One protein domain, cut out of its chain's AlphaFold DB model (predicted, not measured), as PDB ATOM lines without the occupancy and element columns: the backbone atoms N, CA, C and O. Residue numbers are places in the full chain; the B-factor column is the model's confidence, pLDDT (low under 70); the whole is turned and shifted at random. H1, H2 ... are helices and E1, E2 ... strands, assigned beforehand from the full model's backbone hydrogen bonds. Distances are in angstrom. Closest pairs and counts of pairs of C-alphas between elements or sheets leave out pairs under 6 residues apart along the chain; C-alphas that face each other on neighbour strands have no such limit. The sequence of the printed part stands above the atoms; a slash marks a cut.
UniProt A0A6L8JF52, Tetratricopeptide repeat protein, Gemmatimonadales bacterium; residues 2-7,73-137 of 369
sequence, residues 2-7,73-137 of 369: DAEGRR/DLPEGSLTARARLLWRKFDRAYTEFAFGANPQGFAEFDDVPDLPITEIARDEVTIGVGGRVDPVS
ATOM      1  N   ASP A   2      15.816 -40.191  -4.650       83.81
ATOM      2  CA  ASP A   2      17.244 -40.113  -4.982       83.81
ATOM      3  C   ASP A   2      17.970 -41.436  -4.692       83.81
ATOM      4  O   ASP A   2      17.349 -42.405  -4.238       83.81
ATOM      5  N   ALA A   3      19.274 -41.472  -4.972       79.75
ATOM      6  CA  ALA A   3      20.131 -42.639  -4.770       79.75
ATOM      7  C   ALA A   3      20.186 -43.104  -3.302       79.75
ATOM      8  O   ALA A   3      20.410 -44.283  -3.032       79.75
ATOM      9  N   GLU A   4      19.931 -42.209  -2.344       81.12
ATOM     10  CA  GLU A   4      19.845 -42.523  -0.916       81.12
ATOM     11  C   GLU A   4      18.437 -42.967  -0.477       81.12
ATOM     12  O   GLU A   4      18.188 -43.181   0.712       81.12
ATOM     13  N   GLY A   5      17.493 -43.100  -1.414       82.38
ATOM     14  CA  GLY A   5      16.114 -43.510  -1.149       82.38
ATOM     15  C   GLY A   5      15.228 -42.401  -0.573       82.38
ATOM     16  O   GLY A   5      14.088 -42.663  -0.179       82.38
ATOM     17  N   ARG A   6      15.699 -41.150  -0.533       85.88
ATOM     18  CA  ARG A   6      14.914 -40.008  -0.051       85.88
ATOM     19  C   ARG A   6      13.890 -39.605  -1.106       85.88
ATOM     20  O   ARG A   6      14.116 -39.675  -2.318       85.88
ATOM     21  N   ARG A   7      12.705 -39.185  -0.659       88.56
ATOM     22  CA  ARG A   7      11.641 -38.732  -1.564       88.56
ATOM     23  C   ARG A   7      11.980 -37.339  -2.089       88.56
ATOM     24  O   ARG A   7      12.082 -36.400  -1.312       88.56
ATOM     25  N   ASP A  73      20.345 -27.944  -7.659       76.00
ATOM     26  CA  ASP A  73      21.340 -28.465  -6.724       76.00
ATOM     27  C   ASP A  73      21.217 -29.980  -6.491       76.00
ATOM     28  O   ASP A  73      21.914 -30.528  -5.635       76.00
ATOM     29  N   LEU A  74      20.346 -30.667  -7.241       75.81
ATOM     30  CA  LEU A  74      20.240 -32.118  -7.175       75.81
ATOM     31  C   LEU A  74      21.586 -32.740  -7.604       75.81
ATOM     32  O   LEU A  74      22.051 -32.458  -8.712       75.81
ATOM     33  N   PRO A  75      22.229 -33.562  -6.752       71.50
ATOM     34  CA  PRO A  75      23.520 -34.156  -7.075       71.50
ATOM     35  C   PRO A  75      23.425 -35.056  -8.313       71.50
ATOM     36  O   PRO A  75      22.386 -35.668  -8.575       71.50
ATOM     37  N   GLU A  76      24.529 -35.153  -9.059       79.69
ATOM     38  CA  GLU A  76      24.670 -36.157 -10.116       79.69
ATOM     39  C   GLU A  76      24.458 -37.558  -9.531       79.69
ATOM     40  O   GLU A  76      24.921 -37.862  -8.428       79.69
ATOM     41  N   GLY A  77      23.752 -38.413 -10.266       79.81
ATOM     42  CA  GLY A  77      23.391 -39.739  -9.782       79.81
ATOM     43  C   GLY A  77      22.166 -40.288 -10.493       79.81
ATOM     44  O   GLY A  77      21.972 -40.063 -11.688       79.81
ATOM     45  N   SER A  78      21.328 -41.011  -9.758       83.81
ATOM     46  CA  SER A  78      20.110 -41.608 -10.287       83.81
ATOM     47  C   SER A  78      18.871 -41.159  -9.518       83.81
ATOM     48  O   SER A  78      18.897 -40.903  -8.313       83.81
ATOM     49  N   LEU A  79      17.763 -41.056 -10.246       87.12
ATOM     50  CA  LEU A  79      16.433 -40.881  -9.697       87.12
ATOM     51  C   LEU A  79      15.598 -42.101 -10.022       87.12
ATOM     52  O   LEU A  79      15.419 -42.449 -11.185       87.12
ATOM     53  N   THR A  80      15.009 -42.687  -8.996       90.00
ATOM     54  CA  THR A  80      14.075 -43.788  -9.174       90.00
ATOM     55  C   THR A  80      12.641 -43.275  -9.098       90.00
ATOM     56  O   THR A  80      12.194 -42.784  -8.053       90.00
ATOM     57  N   ALA A  81      11.920 -43.351 -10.212       91.12
ATOM     58  CA  ALA A  81      10.496 -43.071 -10.295       91.12
ATOM     59  C   ALA A  81       9.721 -44.368 -10.048       91.12
ATOM     60  O   ALA A  81       9.908 -45.350 -10.756       91.12
ATOM     61  N   ARG A  82       8.853 -44.362  -9.034       93.62
ATOM     62  CA  ARG A  82       8.000 -45.500  -8.685       93.62
ATOM     63  C   ARG A  82       6.543 -45.113  -8.878       93.62
ATOM     64  O   ARG A  82       6.077 -44.183  -8.219       93.62
ATOM     65  N   ALA A  83       5.838 -45.848  -9.725       94.06
ATOM     66  CA  ALA A  83       4.400 -45.733  -9.918       94.06
ATOM     67  C   ALA A  83       3.696 -46.879  -9.184       94.06
ATOM     68  O   ALA A  83       4.156 -48.020  -9.201       94.06
ATOM     69  N   ARG A  84       2.592 -46.574  -8.499       94.88
ATOM     70  CA  ARG A  84       1.792 -47.551  -7.751       94.88
ATOM     71  C   ARG A  84       0.325 -47.291  -8.047       94.88
ATOM     72  O   ARG A  84      -0.142 -46.172  -7.845       94.88
ATOM     73  N   LEU A  85      -0.394 -48.317  -8.482       94.38
ATOM     74  CA  LEU A  85      -1.840 -48.267  -8.632       94.38
ATOM     75  C   LEU A  85      -2.480 -48.774  -7.343       94.38
ATOM     76  O   LEU A  85      -2.384 -49.952  -6.994       94.38
ATOM     77  N   LEU A  86      -3.106 -47.851  -6.619       94.62
ATOM     78  CA  LEU A  86      -3.714 -48.105  -5.321       94.62
ATOM     79  C   LEU A  86      -5.233 -48.144  -5.456       94.62
ATOM     80  O   LEU A  86      -5.841 -47.239  -6.026       94.62
ATOM     81  N   TRP A  87      -5.851 -49.174  -4.891       93.44
ATOM     82  CA  TRP A  87      -7.284 -49.400  -4.964       93.44
ATOM     83  C   TRP A  87      -7.913 -49.519  -3.578       93.44
ATOM     84  O   TRP A  87      -7.387 -50.169  -2.675       93.44
ATOM     85  N   ARG A  88      -9.096 -48.921  -3.434       91.81
ATOM     86  CA  ARG A  88     -10.032 -49.177  -2.336       91.81
ATOM     87  C   ARG A  88     -11.457 -49.102  -2.871       91.81
ATOM     88  O   ARG A  88     -11.763 -48.251  -3.702       91.81
ATOM     89  N   LYS A  89     -12.344 -49.966  -2.373       87.69
ATOM     90  CA  LYS A  89     -13.747 -50.017  -2.821       87.69
ATOM     91  C   LYS A  89     -14.555 -48.777  -2.431       87.69
ATOM     92  O   LYS A  89     -15.421 -48.345  -3.187       87.69
ATOM     93  N   PHE A  90     -14.315 -48.261  -1.229       88.62
ATOM     94  CA  PHE A  90     -15.022 -47.116  -0.670       88.62
ATOM     95  C   PHE A  90     -14.020 -46.015  -0.371       88.62
ATOM     96  O   PHE A  90     -12.968 -46.279   0.213       88.62
ATOM     97  N   ASP A  91     -14.331 -44.791  -0.792       88.81
ATOM     98  CA  ASP A  91     -13.511 -43.653  -0.417       88.81
ATOM     99  C   ASP A  91     -13.749 -43.249   1.043       88.81
ATOM    100  O   ASP A  91     -14.647 -43.748   1.736       88.81
ATOM    101  N   ARG A  92     -12.870 -42.373   1.536       91.38
ATOM    102  CA  ARG A  92     -12.910 -41.930   2.926       91.38
ATOM    103  C   ARG A  92     -14.229 -41.231   3.248       91.38
ATOM    104  O   ARG A  92     -14.840 -41.576   4.252       91.38
ATOM    105  N   ALA A  93     -14.709 -40.365   2.357       89.75
ATOM    106  CA  ALA A  93     -15.952 -39.623   2.545       89.75
ATOM    107  C   ALA A  93     -17.184 -40.540   2.685       89.75
ATOM    108  O   ALA A  93     -18.020 -40.329   3.565       89.75
ATOM    109  N   TYR A  94     -17.285 -41.608   1.883       88.81
ATOM    110  CA  TYR A  94     -18.353 -42.595   2.063       88.81
ATOM    111  C   TYR A  94     -18.235 -43.348   3.390       88.81
ATOM    112  O   TYR A  94     -19.246 -43.622   4.033       88.81
ATOM    113  N   THR A  95     -17.014 -43.683   3.806       88.62
ATOM    114  CA  THR A  95     -16.777 -44.393   5.071       88.62
ATOM    115  C   THR A  95     -17.155 -43.510   6.265       88.62
ATOM    116  O   THR A  95     -17.870 -43.952   7.156       88.62
ATOM    117  N   GLU A  96     -16.783 -42.230   6.245       88.75
ATOM    118  CA  GLU A  96     -17.191 -41.240   7.250       88.75
ATOM    119  C   GLU A  96     -18.709 -41.066   7.300       88.75
ATOM    120  O   GLU A  96     -19.289 -41.013   8.380       88.75
ATOM    121  N   PHE A  97     -19.380 -41.039   6.147       85.50
ATOM    122  CA  PHE A  97     -20.839 -41.032   6.105       85.50
ATOM    123  C   PHE A  97     -21.435 -42.306   6.722       85.50
ATOM    124  O   PHE A  97     -22.299 -42.213   7.585       85.50
ATOM    125  N   ALA A  98     -20.977 -43.486   6.302       84.44
ATOM    126  CA  ALA A  98     -21.563 -44.757   6.717       84.44
ATOM    127  C   ALA A  98     -21.390 -45.052   8.216       84.44
ATOM    128  O   ALA A  98     -22.250 -45.707   8.798       84.44
ATOM    129  N   PHE A  99     -20.294 -44.584   8.824       82.62
ATOM    130  CA  PHE A  99     -19.970 -44.842  10.232       82.62
ATOM    131  C   PHE A  99     -20.226 -43.636  11.151       82.62
ATOM    132  O   PHE A  99     -20.529 -43.828  12.323       82.62
ATOM    133  N   GLY A 100     -20.135 -42.404  10.636       76.56
ATOM    134  CA  GLY A 100     -20.277 -41.169  11.418       76.56
ATOM    135  C   GLY A 100     -21.624 -40.455  11.262       76.56
ATOM    136  O   GLY A 100     -22.058 -39.762  12.180       76.56
ATOM    137  N   ALA A 101     -22.326 -40.620  10.135       65.38
ATOM    138  CA  ALA A 101     -23.669 -40.069   9.951       65.38
ATOM    139  C   ALA A 101     -24.699 -41.151  10.282       65.38
ATOM    140  O   ALA A 101     -25.237 -41.803   9.394       65.38
ATOM    141  N   ASN A 102     -24.949 -41.356  11.573       61.53
ATOM    142  CA  ASN A 102     -25.846 -42.397  12.054       61.53
ATOM    143  C   ASN A 102     -27.286 -41.852  12.221       61.53
ATOM    144  O   ASN A 102     -27.577 -41.204  13.230       61.53
ATOM    145  N   PRO A 103     -28.217 -42.029  11.257       58.62
ATOM    146  CA  PRO A 103     -29.624 -41.720  11.499       58.62
ATOM    147  C   PRO A 103     -30.194 -42.670  12.564       58.62
ATOM    148  O   PRO A 103     -29.729 -43.800  12.717       58.62
ATOM    149  N   GLN A 104     -31.222 -42.225  13.299       58.53
ATOM    150  CA  GLN A 104     -31.866 -43.029  14.347       58.53
ATOM    151  C   GLN A 104     -32.188 -44.451  13.852       58.53
ATOM    152  O   GLN A 104     -32.929 -44.615  12.882       58.53
ATOM    153  N   GLY A 105     -31.660 -45.467  14.543       59.25
ATOM    154  CA  GLY A 105     -31.937 -46.886  14.275       59.25
ATOM    155  C   GLY A 105     -30.755 -47.721  13.766       59.25
ATOM    156  O   GLY A 105     -30.911 -48.932  13.625       59.25
ATOM    157  N   PHE A 106     -29.588 -47.119  13.530       65.94
ATOM    158  CA  PHE A 106     -28.349 -47.819  13.164       65.94
ATOM    159  C   PHE A 106     -27.342 -47.828  14.331       65.94
ATOM    160  O   PHE A 106     -27.475 -47.057  15.282       65.94
ATOM    161  N   ALA A 107     -26.361 -48.738  14.300       66.31
ATOM    162  CA  ALA A 107     -25.343 -48.840  15.348       66.31
ATOM    163  C   ALA A 107     -24.429 -47.605  15.341       66.31
ATOM    164  O   ALA A 107     -23.916 -47.234  14.289       66.31
ATOM    165  N   GLU A 108     -24.237 -46.978  16.504       67.00
ATOM    166  CA  GLU A 108     -23.231 -45.926  16.673       67.00
ATOM    167  C   GLU A 108     -21.843 -46.573  16.710       67.00
ATOM    168  O   GLU A 108     -21.641 -47.579  17.395       67.00
ATOM    169  N   PHE A 109     -20.905 -46.014  15.949       74.56
ATOM    170  CA  PHE A 109     -19.508 -46.429  15.952       74.56
ATOM    171  C   PHE A 109     -18.670 -45.332  16.601       74.56
ATOM    172  O   PHE A 109     -18.842 -44.159  16.273       74.56
ATOM    173  N   ASP A 110     -17.770 -45.721  17.505       77.50
ATOM    174  CA  ASP A 110     -16.908 -44.775  18.224       77.50
ATOM    175  C   ASP A 110     -15.911 -44.080  17.282       77.50
ATOM    176  O   ASP A 110     -15.622 -42.899  17.452       77.50
ATOM    177  N   ASP A 111     -15.444 -44.799  16.253       84.06
ATOM    178  CA  ASP A 111     -14.459 -44.329  15.281       84.06
ATOM    179  C   ASP A 111     -14.827 -44.743  13.846       84.06
ATOM    180  O   ASP A 111     -15.434 -45.791  13.600       84.06
ATOM    181  N   VAL A 112     -14.399 -43.935  12.869       87.56
ATOM    182  CA  VAL A 112     -14.470 -44.286  11.443       87.56
ATOM    183  C   VAL A 112     -13.296 -45.216  11.113       87.56
ATOM    184  O   VAL A 112     -12.147 -44.788  11.246       87.56
ATOM    185  N   PRO A 113     -13.534 -46.462  10.664       88.56
ATOM    186  CA  PRO A 113     -12.458 -47.415  10.426       88.56
ATOM    187  C   PRO A 113     -11.580 -47.011   9.239       88.56
ATOM    188  O   PRO A 113     -12.069 -46.569   8.194       88.56
ATOM    189  N   ASP A 114     -10.281 -47.270   9.363       88.12
ATOM    190  CA  ASP A 114      -9.343 -47.156   8.252       88.12
ATOM    191  C   ASP A 114      -9.424 -48.406   7.377       88.12
ATOM    192  O   ASP A 114      -8.903 -49.477   7.695       88.12
ATOM    193  N   LEU A 115     -10.135 -48.272   6.259       89.31
ATOM    194  CA  LEU A 115     -10.272 -49.350   5.290       89.31
ATOM    195  C   LEU A 115      -8.940 -49.612   4.566       89.31
ATOM    196  O   LEU A 115      -8.230 -48.660   4.223       89.31
ATOM    197  N   PRO A 116      -8.614 -50.884   4.272       91.62
ATOM    198  CA  PRO A 116      -7.370 -51.230   3.602       91.62
ATOM    199  C   PRO A 116      -7.315 -50.642   2.189       91.62
ATOM    200  O   PRO A 116      -8.304 -50.633   1.452       91.62
ATOM    201  N   ILE A 117      -6.117 -50.200   1.810       93.94
ATOM    202  CA  ILE A 117      -5.772 -49.792   0.450       93.94
ATOM    203  C   ILE A 117      -4.877 -50.879  -0.136       93.94
ATOM    204  O   ILE A 117      -3.810 -51.172   0.406       93.94
ATOM    205  N   THR A 118      -5.317 -51.483  -1.232       95.44
ATOM    206  CA  THR A 118      -4.605 -52.563  -1.916       95.44
ATOM    207  C   THR A 118      -3.779 -51.987  -3.057       95.44
ATOM    208  O   THR A 118      -4.309 -51.294  -3.920       95.44
ATOM    209  N   GLU A 119      -2.484 -52.284  -3.088       96.19
ATOM    210  CA  GLU A 119      -1.667 -52.071  -4.284       96.19
ATOM    211  C   GLU A 119      -1.970 -53.186  -5.284       96.19
ATOM    212  O   GLU A 119      -1.759 -54.357  -4.975       96.19
ATOM    213  N   ILE A 120      -2.510 -52.823  -6.446       95.12
ATOM    214  CA  ILE A 120      -2.906 -53.786  -7.484       95.12
ATOM    215  C   ILE A 120      -1.919 -53.834  -8.654       95.12
ATOM    216  O   ILE A 120      -1.909 -54.810  -9.393       95.12
ATOM    217  N   ALA A 121      -1.078 -52.809  -8.804       92.19
ATOM    218  CA  ALA A 121       0.046 -52.804  -9.732       92.19
ATOM    219  C   ALA A 121       1.145 -51.855  -9.233       92.19
ATOM    220  O   ALA A 121       0.860 -50.855  -8.563       92.19
ATOM    221  N   ARG A 122       2.397 -52.143  -9.591       94.19
ATOM    222  CA  ARG A 122       3.538 -51.243  -9.399       94.19
ATOM    223  C   ARG A 122       4.507 -51.369 -10.561       94.19
ATOM    224  O   ARG A 122       4.656 -52.455 -11.110       94.19
ATOM    225  N   ASP A 123       5.203 -50.283 -10.853       91.44
ATOM    226  CA  ASP A 123       6.375 -50.300 -11.724       91.44
ATOM    227  C   ASP A 123       7.408 -49.280 -11.221       91.44
ATOM    228  O   ASP A 123       7.084 -48.355 -10.460       91.44
ATOM    229  N   GLU A 124       8.666 -49.471 -11.596       92.81
ATOM    230  CA  GLU A 124       9.783 -48.664 -11.124       92.81
ATOM    231  C   GLU A 124      10.844 -48.506 -12.211       92.81
ATOM    232  O   GLU A 124      11.349 -49.478 -12.760       92.81
ATOM    233  N   VAL A 125      11.210 -47.258 -12.503       88.94
ATOM    234  CA  VAL A 125      12.245 -46.930 -13.487       88.94
ATOM    235  C   VAL A 125      13.301 -46.041 -12.853       88.94
ATOM    236  O   VAL A 125      12.990 -45.117 -12.101       88.94
ATOM    237  N   THR A 126      14.565 -46.314 -13.162       88.38
ATOM    238  CA  THR A 126      15.697 -45.506 -12.703       88.38
ATOM    239  C   THR A 126      16.253 -44.684 -13.861       88.38
ATOM    240  O   THR A 126      16.567 -45.214 -14.922       88.38
ATOM    241  N   ILE A 127      16.357 -43.375 -13.651       84.88
ATOM    242  CA  ILE A 127      16.752 -42.374 -14.642       84.88
ATOM    243  C   ILE A 127      18.045 -41.715 -14.159       84.88
ATOM    244  O   ILE A 127      18.112 -41.250 -13.021       84.88
ATOM    245  N   GLY A 128      19.076 -41.650 -15.003       80.94
ATOM    246  CA  GLY A 128      20.311 -40.931 -14.673       80.94
ATOM    247  C   GLY A 128      20.140 -39.411 -14.762       80.94
ATOM    248  O   GLY A 128      19.547 -38.898 -15.711       80.94
ATOM    249  N   VAL A 129      20.703 -38.687 -13.796       79.94
ATOM    250  CA  VAL A 129      20.740 -37.220 -13.732       79.94
ATOM    251  C   VAL A 129      22.192 -36.759 -13.851       79.94
ATOM    252  O   VAL A 129      23.050 -37.224 -13.107       79.94
ATOM    253  N   GLY A 130      22.479 -35.845 -14.786       70.31
ATOM    254  CA  GLY A 130      23.837 -35.309 -14.993       70.31
ATOM    255  C   GLY A 130      24.692 -36.053 -16.029       70.31
ATOM    256  O   GLY A 130      25.870 -35.756 -16.178       70.31
ATOM    257  N   GLY A 131      24.110 -36.978 -16.802       59.62
ATOM    258  CA  GLY A 131      24.757 -37.540 -17.998       59.62
ATOM    259  C   GLY A 131      25.526 -38.848 -17.805       59.62
ATOM    260  O   GLY A 131      26.143 -39.320 -18.758       59.62
ATOM    261  N   ARG A 132      25.451 -39.486 -16.632       47.84
ATOM    262  CA  ARG A 132      25.950 -40.854 -16.451       47.84
ATOM    263  C   ARG A 132      24.821 -41.777 -16.002       47.84
ATOM    264  O   ARG A 132      24.376 -41.734 -14.863       47.84
ATOM    265  N   VAL A 133      24.342 -42.583 -16.942       51.09
ATOM    266  CA  VAL A 133      23.537 -43.769 -16.660       51.09
ATOM    267  C   VAL A 133      24.545 -44.909 -16.623       51.09
ATOM    268  O   VAL A 133      25.050 -45.295 -17.677       51.09
ATOM    269  N   ASP A 134      24.891 -45.423 -15.443       49.31
ATOM    270  CA  ASP A 134      25.340 -46.814 -15.425       49.31
ATOM    271  C   ASP A 134      24.102 -47.615 -15.849       49.31
ATOM    272  O   ASP A 134      23.039 -47.405 -15.252       49.31
ATOM    273  N   PRO A 135      24.167 -48.408 -16.936       46.16
ATOM    274  CA  PRO A 135      23.015 -49.171 -17.376       46.16
ATOM    275  C   PRO A 135      22.533 -49.961 -16.168       46.16
ATOM    276  O   PRO A 135      23.319 -50.676 -15.543       46.16
ATOM    277  N   VAL A 136      21.261 -49.776 -15.810       46.62
ATOM    278  CA  VAL A 136      20.602 -50.709 -14.903       46.62
ATOM    279  C   VAL A 136      20.881 -52.068 -15.520       46.62
ATOM    280  O   VAL A 136      20.566 -52.270 -16.695       46.62
ATOM    281  N   SER A 137      21.570 -52.942 -14.786       41.69
ATOM    282  CA  SER A 137      21.647 -54.338 -15.168       41.69
ATOM    283  C   SER A 137      20.201 -54.775 -15.296       41.69
ATOM    284  O   SER A 137      19.500 -54.881 -14.290       41.69
TER     285      SER A 137
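Overview. This is residues 2 to 7 and 73 to 137 of the 369 residues of the protein "Tetratricopeptide repeat protein" of Gemmatimonadales bacterium (UniProt A0A6L8JF52). A long two-stranded ribbon, E1 beside E2, makes one end of a rod; the short helix H1 and a loop, residues 101 to 117, make the other. The 71 printed residues hold E1, H1 and E2 in chain order, E1 and E2 antiparallel; the class is mixed, with under half of the residues in named elements. The whole is extended, radius of gyration of the C-alphas 21.3 A, spanning 66 by 26 by 14 A.

Along the chain. Start at C-alpha 2, (17.244, -40.113, -4.982). Past the cut, E1, residues 77 to 87, runs 32.5 A. Next find H1, residues 92 to 100, 11.3 A. E2, residues 118 to 129, runs 31.9 A to C-alpha 129 at (20.740, -37.220, -13.732).

Arrangement. E1 and E2 are antiparallel at 164 degrees; look for N 79 and O 127, 2.8 A, within hydrogen-bond range. E2 bends by 60 degrees at residue 121. In H1 every O i to N i+4 pair is within range.

Size, cuts and confidence. C-alphas 105 and 131, the farthest apart, are 65.9 A apart. Residues 8 to 72 are not printed; C-alphas 7 and 73 are 15.0 A apart. The H1 to E2 link is long. Residues 101 to 108 and 131 to 137 have pLDDT under 70.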